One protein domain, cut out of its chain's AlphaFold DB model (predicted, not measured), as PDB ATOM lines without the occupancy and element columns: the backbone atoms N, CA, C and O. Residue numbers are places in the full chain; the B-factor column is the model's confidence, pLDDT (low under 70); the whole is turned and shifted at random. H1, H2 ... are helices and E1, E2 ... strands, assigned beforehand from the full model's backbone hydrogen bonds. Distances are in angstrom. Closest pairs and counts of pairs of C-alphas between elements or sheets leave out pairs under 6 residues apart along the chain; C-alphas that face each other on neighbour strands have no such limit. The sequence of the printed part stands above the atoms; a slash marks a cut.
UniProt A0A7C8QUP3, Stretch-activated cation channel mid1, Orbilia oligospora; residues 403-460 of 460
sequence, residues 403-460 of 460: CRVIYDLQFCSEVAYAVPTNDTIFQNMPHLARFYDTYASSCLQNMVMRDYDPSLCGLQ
ATOM      1  N   CYS A 403     -25.890 -11.869 -25.888       90.81
ATOM      2  CA  CYS A 403     -26.497 -11.899 -24.565       90.81
ATOM      3  C   CYS A 403     -25.611 -11.167 -23.557       90.81
ATOM      4  O   CYS A 403     -24.388 -11.209 -23.666       90.81
ATOM      5  N   ARG A 404     -26.220 -10.527 -22.556       91.25
ATOM      6  CA  ARG A 404     -25.510  -9.884 -21.444       91.25
ATOM      7  C   ARG A 404     -26.237 -10.126 -20.137       91.25
ATOM      8  O   ARG A 404     -27.461 -10.018 -20.087       91.25
ATOM      9  N   VAL A 405     -25.484 -10.451 -19.089       92.31
ATOM     10  CA  VAL A 405     -26.052 -10.686 -17.756       92.31
ATOM     11  C   VAL A 405     -26.550  -9.369 -17.165       92.31
ATOM     12  O   VAL A 405     -25.787  -8.410 -17.037       92.31
ATOM     13  N   ILE A 406     -27.832  -9.327 -16.803       93.19
ATOM     14  CA  ILE A 406     -28.435  -8.225 -16.049       93.19
ATOM     15  C   ILE A 406     -28.699  -8.660 -14.612       93.19
ATOM     16  O   ILE A 406     -29.049  -9.811 -14.345       93.19
ATOM     17  N   TYR A 407     -28.506  -7.731 -13.684       93.62
ATOM     18  CA  TYR A 407     -28.739  -7.920 -12.258       93.62
ATOM     19  C   TYR A 407     -28.993  -6.561 -11.588       93.62
ATOM     20  O   TYR A 407     -28.932  -5.517 -12.232       93.62
ATOM     21  N   ASP A 408     -29.338  -6.604 -10.305       90.56
ATOM     22  CA  ASP A 408     -29.762  -5.481  -9.453       90.56
ATOM     23  C   ASP A 408     -30.875  -4.609 -10.063       90.56
ATOM     24  O   ASP A 408     -30.858  -3.381 -10.002       90.56
ATOM     25  N   LEU A 409     -31.874  -5.287 -10.636       91.25
ATOM     26  CA  LEU A 409     -33.127  -4.703 -11.105       91.25
ATOM     27  C   LEU A 409     -33.949  -4.173  -9.914       91.25
ATOM     28  O   LEU A 409     -33.982  -4.797  -8.854       91.25
ATOM     29  N   GLN A 410     -34.610  -3.024 -10.079       88.31
ATOM     30  CA  GLN A 410     -35.371  -2.382  -9.002       88.31
ATOM     31  C   GLN A 410     -36.728  -3.046  -8.786       88.31
ATOM     32  O   GLN A 410     -37.142  -3.225  -7.643       88.31
ATOM     33  N   PHE A 411     -37.426  -3.380  -9.871       87.75
ATOM     34  CA  PHE A 411     -38.720  -4.050  -9.802       87.75
ATOM     35  C   PHE A 411     -38.518  -5.562  -9.652       87.75
ATOM     36  O   PHE A 411     -38.925  -6.140  -8.647       87.75
ATOM     37  N   CYS A 412     -37.777  -6.192 -10.564       88.12
ATOM     38  CA  CYS A 412     -37.483  -7.627 -10.524       88.12
ATOM     39  C   CYS A 412     -36.226  -7.960  -9.693       88.12
ATOM     40  O   CYS A 412     -35.265  -8.544 -10.199       88.12
ATOM     41  N   SER A 413     -36.214  -7.595  -8.408       87.88
ATOM     42  CA  SER A 413     -35.021  -7.661  -7.542       87.88
ATOM     43  C   SER A 413     -34.412  -9.058  -7.368       87.88
ATOM     44  O   SER A 413     -33.214  -9.187  -7.111       87.88
ATOM     45  N   GLU A 414     -35.212 -10.111  -7.544       87.38
ATOM     46  CA  GLU A 414     -34.775 -11.506  -7.413       87.38
ATOM     47  C   GLU A 414     -34.201 -12.102  -8.714       87.38
ATOM     48  O   GLU A 414     -33.701 -13.226  -8.715       87.38
ATOM     49  N   VAL A 415     -34.227 -11.358  -9.825       87.56
ATOM     50  CA  VAL A 415     -33.923 -11.884 -11.164       87.56
ATOM     51  C   VAL A 415     -32.542 -11.478 -11.651       87.56
ATOM     52  O   VAL A 415     -32.237 -10.290 -11.779       87.56
ATOM     53  N   ALA A 416     -31.698 -12.471 -11.940       90.38
ATOM     54  CA  ALA A 416     -30.429 -12.297 -12.643       90.38
ATOM     55  C   ALA A 416     -30.251 -13.388 -13.692       90.38
ATOM     56  O   ALA A 416     -30.265 -14.569 -13.356       90.38
ATOM     57  N   TYR A 417     -30.061 -12.974 -14.939       90.62
ATOM     58  CA  TYR A 417     -29.801 -13.861 -16.067       90.62
ATOM     59  C   TYR A 417     -29.297 -13.052 -17.263       90.62
ATOM     60  O   TYR A 417     -29.345 -11.819 -17.282       90.62
ATOM     61  N   ALA A 418     -28.784 -13.748 -18.266       92.31
ATOM     62  CA  ALA A 418     -28.364 -13.181 -19.524       92.31
ATOM     63  C   ALA A 418     -29.569 -12.955 -20.428       92.31
ATOM     64  O   ALA A 418     -30.266 -13.891 -20.822       92.31
ATOM     65  N   VAL A 419     -29.759 -11.700 -20.811       92.12
ATOM     66  CA  VAL A 419     -30.802 -11.276 -21.738       92.12
ATOM     67  C   VAL A 419     -30.207 -10.957 -23.102       92.12
ATOM     68  O   VAL A 419     -29.038 -10.565 -23.173       92.12
ATOM     69  N   PRO A 420     -30.996 -11.068 -24.184       91.69
ATOM     70  CA  PRO A 420     -30.604 -10.539 -25.479       91.69
ATOM     71  C   PRO A 420     -30.176  -9.069 -25.379       91.69
ATOM     72  O   PRO A 420     -30.823  -8.250 -24.732       91.69
ATOM     73  N   THR A 421     -29.079  -8.719 -26.034       89.81
ATOM     74  CA  THR A 421     -28.556  -7.357 -26.077       89.81
ATOM     75  C   THR A 421     -28.106  -7.008 -27.486       89.81
ATOM     76  O   THR A 421     -27.872  -7.865 -28.337       89.81
ATOM     77  N   ASN A 422     -27.973  -5.712 -27.726       87.88
ATOM     78  CA  ASN A 422     -27.301  -5.179 -28.891       87.88
ATOM     79  C   ASN A 422     -26.425  -4.015 -28.430       87.88
ATOM     80  O   ASN A 422     -26.945  -2.979 -28.015       87.88
ATOM     81  N   ASP A 423     -25.110  -4.181 -28.529       83.00
ATOM     82  CA  ASP A 423     -24.128  -3.220 -28.014       83.00
ATOM     83  C   ASP A 423     -24.163  -1.859 -28.716       83.00
ATOM     84  O   ASP A 423     -23.715  -0.860 -28.156       83.00
ATOM     85  N   THR A 424     -24.765  -1.782 -29.907       84.94
ATOM     86  CA  THR A 424     -24.987  -0.500 -30.596       84.94
ATOM     87  C   THR A 424     -26.102   0.331 -29.953       84.94
ATOM     88  O   THR A 424     -26.079   1.557 -30.042       84.94
ATOM     89  N   ILE A 425     -27.067  -0.318 -29.289       85.19
ATOM     90  CA  ILE A 425     -28.226   0.319 -28.642       85.19
ATOM     91  C   ILE A 425     -27.993   0.445 -27.131       85.19
ATOM     92  O   ILE A 425     -28.272   1.482 -26.528       85.19
ATOM     93  N   PHE A 426     -27.466  -0.611 -26.515       86.12
ATOM     94  CA  PHE A 426     -27.255  -0.718 -25.077       86.12
ATOM     95  C   PHE A 426     -25.759  -0.688 -24.756       86.12
ATOM     96  O   PHE A 426     -25.112  -1.719 -24.593       86.12
ATOM     97  N   GLN A 427     -25.218   0.526 -24.643       80.19
ATOM     98  CA  GLN A 427     -23.785   0.756 -24.422       80.19
ATOM     99  C   GLN A 427     -23.296   0.358 -23.020       80.19
ATOM    100  O   GLN A 427     -22.103   0.150 -22.820       80.19
ATOM    101  N   ASN A 428     -24.187   0.278 -22.030       82.44
ATOM    102  CA  ASN A 428     -23.831  -0.100 -20.667       82.44
ATOM    103  C   ASN A 428     -24.889  -1.016 -20.035       82.44
ATOM    104  O   ASN A 428     -26.057  -1.025 -20.432       82.44
ATOM    105  N   MET A 429     -24.458  -1.806 -19.048       87.00
ATOM    106  CA  MET A 429     -25.330  -2.759 -18.358       87.00
ATOM    107  C   MET A 429     -26.508  -2.070 -17.639       87.00
ATOM    108  O   MET A 429     -27.632  -2.528 -17.835       87.00
ATOM    109  N   PRO A 430     -26.337  -0.944 -16.909       89.12
ATOM    110  CA  PRO A 430     -27.460  -0.300 -16.224       89.12
ATOM    111  C   PRO A 430     -28.599   0.131 -17.159       89.12
ATOM    112  O   PRO A 430     -29.769   0.030 -16.791       89.12
ATOM    113  N   HIS A 431     -28.288   0.583 -18.381       89.62
ATOM    114  CA  HIS A 431     -29.313   0.939 -19.363       89.62
ATOM    115  C   HIS A 431     -30.073  -0.294 -19.870       89.62
ATOM    116  O   HIS A 431     -31.299  -0.248 -19.975       89.62
ATOM    117  N   LEU A 432     -29.367  -1.404 -20.121       91.81
ATOM    118  CA  LEU A 432     -29.975  -2.686 -20.490       91.81
ATOM    119  C   LEU A 432     -30.875  -3.222 -19.366       91.81
ATOM    120  O   LEU A 432     -32.031  -3.555 -19.614       91.81
ATOM    121  N   ALA A 433     -30.375  -3.245 -18.128       91.94
ATOM    122  CA  ALA A 433     -31.134  -3.691 -16.964       91.94
ATOM    123  C   ALA A 433     -32.409  -2.859 -16.786       91.94
ATOM    124  O   ALA A 433     -33.495  -3.420 -16.679       91.94
ATOM    125  N   ARG A 434     -32.311  -1.523 -16.869       91.69
ATOM    126  CA  ARG A 434     -33.477  -0.630 -16.774       91.69
ATOM    127  C   ARG A 434     -34.495  -0.865 -17.887       91.69
ATOM    128  O   ARG A 434     -35.690  -0.761 -17.624       91.69
ATOM    129  N   PHE A 435     -34.051  -1.147 -19.112       92.06
ATOM    130  CA  PHE A 435     -34.951  -1.456 -20.225       92.06
ATOM    131  C   PHE A 435     -35.799  -2.696 -19.919       92.06
ATOM    132  O   PHE A 435     -37.027  -2.619 -19.978       92.06
ATOM    133  N   TYR A 436     -35.155  -3.796 -19.524       91.44
ATOM    134  CA  TYR A 436     -35.846  -5.038 -19.167       91.44
ATOM    135  C   TYR A 436     -36.721  -4.883 -17.919       91.44
ATOM    136  O   TYR A 436     -37.864  -5.330 -17.921       91.44
ATOM    137  N   ASP A 437     -36.237  -4.180 -16.895       90.88
ATOM    138  CA  ASP A 437     -36.969  -3.954 -15.647       90.88
ATOM    139  C   ASP A 437     -38.215  -3.075 -15.861       90.88
ATOM    140  O   ASP A 437     -39.313  -3.395 -15.407       90.88
ATOM    141  N   THR A 438     -38.085  -2.000 -16.652       90.19
ATOM    142  CA  THR A 438     -39.218  -1.131 -17.016       90.19
ATOM    143  C   THR A 438     -40.238  -1.909 -17.842       90.19
ATOM    144  O   THR A 438     -41.441  -1.808 -17.594       90.19
ATOM    145  N   TYR A 439     -39.770  -2.717 -18.797       87.75
ATOM    146  CA  TYR A 439     -40.637  -3.559 -19.610       87.75
ATOM    147  C   TYR A 439     -41.423  -4.551 -18.740       87.75
ATOM    148  O   TYR A 439     -42.656  -4.553 -18.796       87.75
ATOM    149  N   ALA A 440     -40.743  -5.297 -17.866       86.69
ATOM    150  CA  ALA A 440     -41.371  -6.230 -16.934       86.69
ATOM    151  C   ALA A 440     -42.393  -5.528 -16.029       86.69
ATOM    152  O   ALA A 440     -43.527  -5.995 -15.904       86.69
ATOM    153  N   SER A 441     -42.042  -4.357 -15.482       85.50
ATOM    154  CA  SER A 441     -42.959  -3.558 -14.664       85.50
ATOM    155  C   SER A 441     -44.221  -3.157 -15.431       85.50
ATOM    156  O   SER A 441     -45.322  -3.294 -14.908       85.50
ATOM    157  N   SER A 442     -44.099  -2.756 -16.701       84.25
ATOM    158  CA  SER A 442     -45.249  -2.372 -17.526       84.25
ATOM    159  C   SER A 442     -46.157  -3.557 -17.871       84.25
ATOM    160  O   SER A 442     -47.378  -3.406 -17.953       84.25
ATOM    161  N   CYS A 443     -45.582  -4.753 -18.034       79.25
ATOM    162  CA  CYS A 443     -46.358  -5.959 -18.293       79.25
ATOM    163  C   CYS A 443     -47.087  -6.437 -17.028       79.25
ATOM    164  O   CYS A 443     -48.260  -6.812 -17.107       79.25
ATOM    165  N   LEU A 444     -46.424  -6.383 -15.867       73.94
ATOM    166  CA  LEU A 444     -46.933  -6.904 -14.596       73.94
ATOM    167  C   LEU A 444     -47.809  -5.914 -13.816       73.94
ATOM    168  O   LEU A 444     -48.649  -6.354 -13.040       73.94
ATOM    169  N   GLN A 445     -47.738  -4.605 -14.078       63.44
ATOM    170  CA  GLN A 445     -48.677  -3.612 -13.522       63.44
ATOM    171  C   GLN A 445     -50.151  -3.900 -13.873       63.44
ATOM    172  O   GLN A 445     -51.052  -3.455 -13.164       63.44
ATOM    173  N   ASN A 446     -50.413  -4.684 -14.927       54.44
ATOM    174  CA  ASN A 446     -51.762  -5.133 -15.287       54.44
ATOM    175  C   ASN A 446     -52.265  -6.324 -14.441       54.44
ATOM    176  O   ASN A 446     -53.449  -6.658 -14.504       54.44
ATOM    177  N   MET A 447     -51.397  -6.964 -13.650       52.44
ATOM    178  CA  MET A 447     -51.731  -8.030 -12.704       52.44
ATOM    179  C   MET A 447     -51.735  -7.448 -11.279       52.44
ATOM    180  O   MET A 447     -50.698  -7.232 -10.674       52.44
ATOM    181  N   VAL A 448     -52.934  -7.118 -10.793       46.31
ATOM    182  CA  VAL A 448     -53.306  -6.581  -9.465       46.31
ATOM    183  C   VAL A 448     -52.186  -6.528  -8.399       46.31
ATOM    184  O   VAL A 448     -51.833  -7.527  -7.779       46.31
ATOM    185  N   MET A 449     -51.736  -5.301  -8.112       47.59
ATOM    186  CA  MET A 449     -50.793  -4.862  -7.065       47.59
ATOM    187  C   MET A 449     -51.272  -5.097  -5.609       47.59
ATOM    188  O   MET A 449     -51.279  -4.164  -4.805       47.59
ATOM    189  N   ARG A 450     -51.721  -6.302  -5.234       46.47
ATOM    190  CA  ARG A 450     -51.948  -6.637  -3.809       46.47
ATOM    191  C   ARG A 450     -51.011  -7.694  -3.239       46.47
ATOM    192  O   ARG A 450     -50.759  -7.623  -2.048       46.47
ATOM    193  N   ASP A 451     -50.414  -8.538  -4.078       52.84
ATOM    194  CA  ASP A 451     -49.451  -9.568  -3.666       52.84
ATOM    195  C   ASP A 451     -48.319  -9.671  -4.707       52.84
ATOM    196  O   ASP A 451     -48.180 -10.673  -5.407       52.84
ATOM    197  N   TYR A 452     -47.553  -8.590  -4.899       59.81
ATOM    198  CA  TYR A 452     -46.414  -8.615  -5.826       59.81
ATOM    199  C   TYR A 452     -45.231  -9.354  -5.194       59.81
ATOM    200  O   TYR A 452     -44.631  -8.871  -4.233       59.81
ATOM    201  N   ASP A 453     -44.891 -10.507  -5.766       63.09
ATOM    202  CA  ASP A 453     -43.665 -11.242  -5.476       63.09
ATOM    203  C   ASP A 453     -42.650 -11.000  -6.617       63.09
ATOM    204  O   ASP A 453     -42.905 -11.420  -7.752       63.09
ATOM    205  N   PRO A 454     -41.501 -10.341  -6.355       61.50
ATOM    206  CA  PRO A 454     -40.466 -10.083  -7.361       61.50
ATOM    207  C   PRO A 454     -39.905 -11.348  -8.025       61.50
ATOM    208  O   PRO A 454     -39.328 -11.266  -9.112       61.50
ATOM    209  N   SER A 455     -40.075 -12.524  -7.408       59.94
ATOM    210  CA  SER A 455     -39.679 -13.806  -7.998       59.94
ATOM    211  C   SER A 455     -40.503 -14.182  -9.239       59.94
ATOM    212  O   SER A 455     -40.007 -14.906 -10.106       59.94
ATOM    213  N   LEU A 456     -41.715 -13.630  -9.397       60.69
ATOM    214  CA  LEU A 456     -42.584 -13.870 -10.559       60.69
ATOM    215  C   LEU A 456     -41.997 -13.339 -11.871       60.69
ATOM    216  O   LEU A 456     -42.402 -13.780 -12.946       60.69
ATOM    217  N   CYS A 457     -41.022 -12.431 -11.806       67.19
ATOM    218  CA  CYS A 457     -40.320 -11.943 -12.988       67.19
ATOM    219  C   CYS A 457     -39.448 -13.014 -13.673       67.19
ATOM    220  O   CYS A 457     -39.108 -12.847 -14.838       67.19
ATOM    221  N   GLY A 458     -39.067 -14.094 -12.977       53.22
ATOM    222  CA  GLY A 458     -38.213 -15.156 -13.532       53.22
ATOM    223  C   GLY A 458     -38.950 -16.209 -14.371       53.22
ATOM    224  O   GLY A 458     -38.317 -17.142 -14.854       53.22
ATOM    225  N   LEU A 459     -40.276 -16.098 -14.509       40.19
ATOM    226  CA  LEU A 459     -41.147 -17.092 -15.154       40.19
ATOM    227  C   LEU A 459     -41.609 -16.697 -16.575       40.19
ATOM    228  O   LEU A 459     -42.532 -17.327 -17.095       40.19
ATOM    229  N   GLN A 460     -41.012 -15.670 -17.195       34.59
ATOM    230  CA  GLN A 460     -41.400 -15.164 -18.525       34.59
ATOM    231  C   GLN A 460     -40.294 -15.227 -19.572       34.59
ATOM    232  O   GLN A 460     -39.143 -14.858 -19.254       34.59
TER     233      GLN A 460
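AT A GLANCE: This is residues 403 to 460 of the 460 residues of the protein "Stretch-activated cation channel mid1" of Orbilia oligospora (UniProt A0A7C8QUP3). A small hairpin of two strands, E1 and E2, packs through E1 on the first part of one long helix, H1, which runs along a rod; short H2 lies crosswise near the other part of H1, and residues 445 to 451 stick out. The 58 printed residues hold E1, E2, H1, H2 in that order, an antiparallel sheet and a mixed class. The whole is compact, radius of gyration of the C-alphas 11.7 A, spanning 38 by 17 by 17 A.

IN THESE COORDINATES: E1, residues 403 to 406, begins at C-alpha 403 (-26.497, -11.899, -24.565). E2 is residues 417 to 420. H1, residues 429 to 444, is 22.3 A long. H2, residues 454 to 459, ends at C-alpha 459 (-41.147, -17.092, -15.154).

HOW THE PARTS SIT: In the hairpin E1 and E2, N 404 and O 419 are 2.9 A apart, within hydrogen-bond range. The closest C-alphas of E1 and H1, Ile 406 and Ala 433, are 5.4 A apart. E2 and H1 are near each other. H1 and H2 are close but not clearly touching, C-alphas 440 and 457 being closest at 7.0 A, and about perpendicular at 89 degrees. H2 is apart from both strands. In H1 every O i to N i+4 pair is within hydrogen-bond range; in H2 0 of 2 are, with 2 of 3 O i to N i+3 pairs.

THE WHOLE: The C-alphas farthest apart, Thr 424 and Arg 450, are 38.5 A apart. The printed part has no cut and no long link. Residues 445 to 460 are under pLDDT 70.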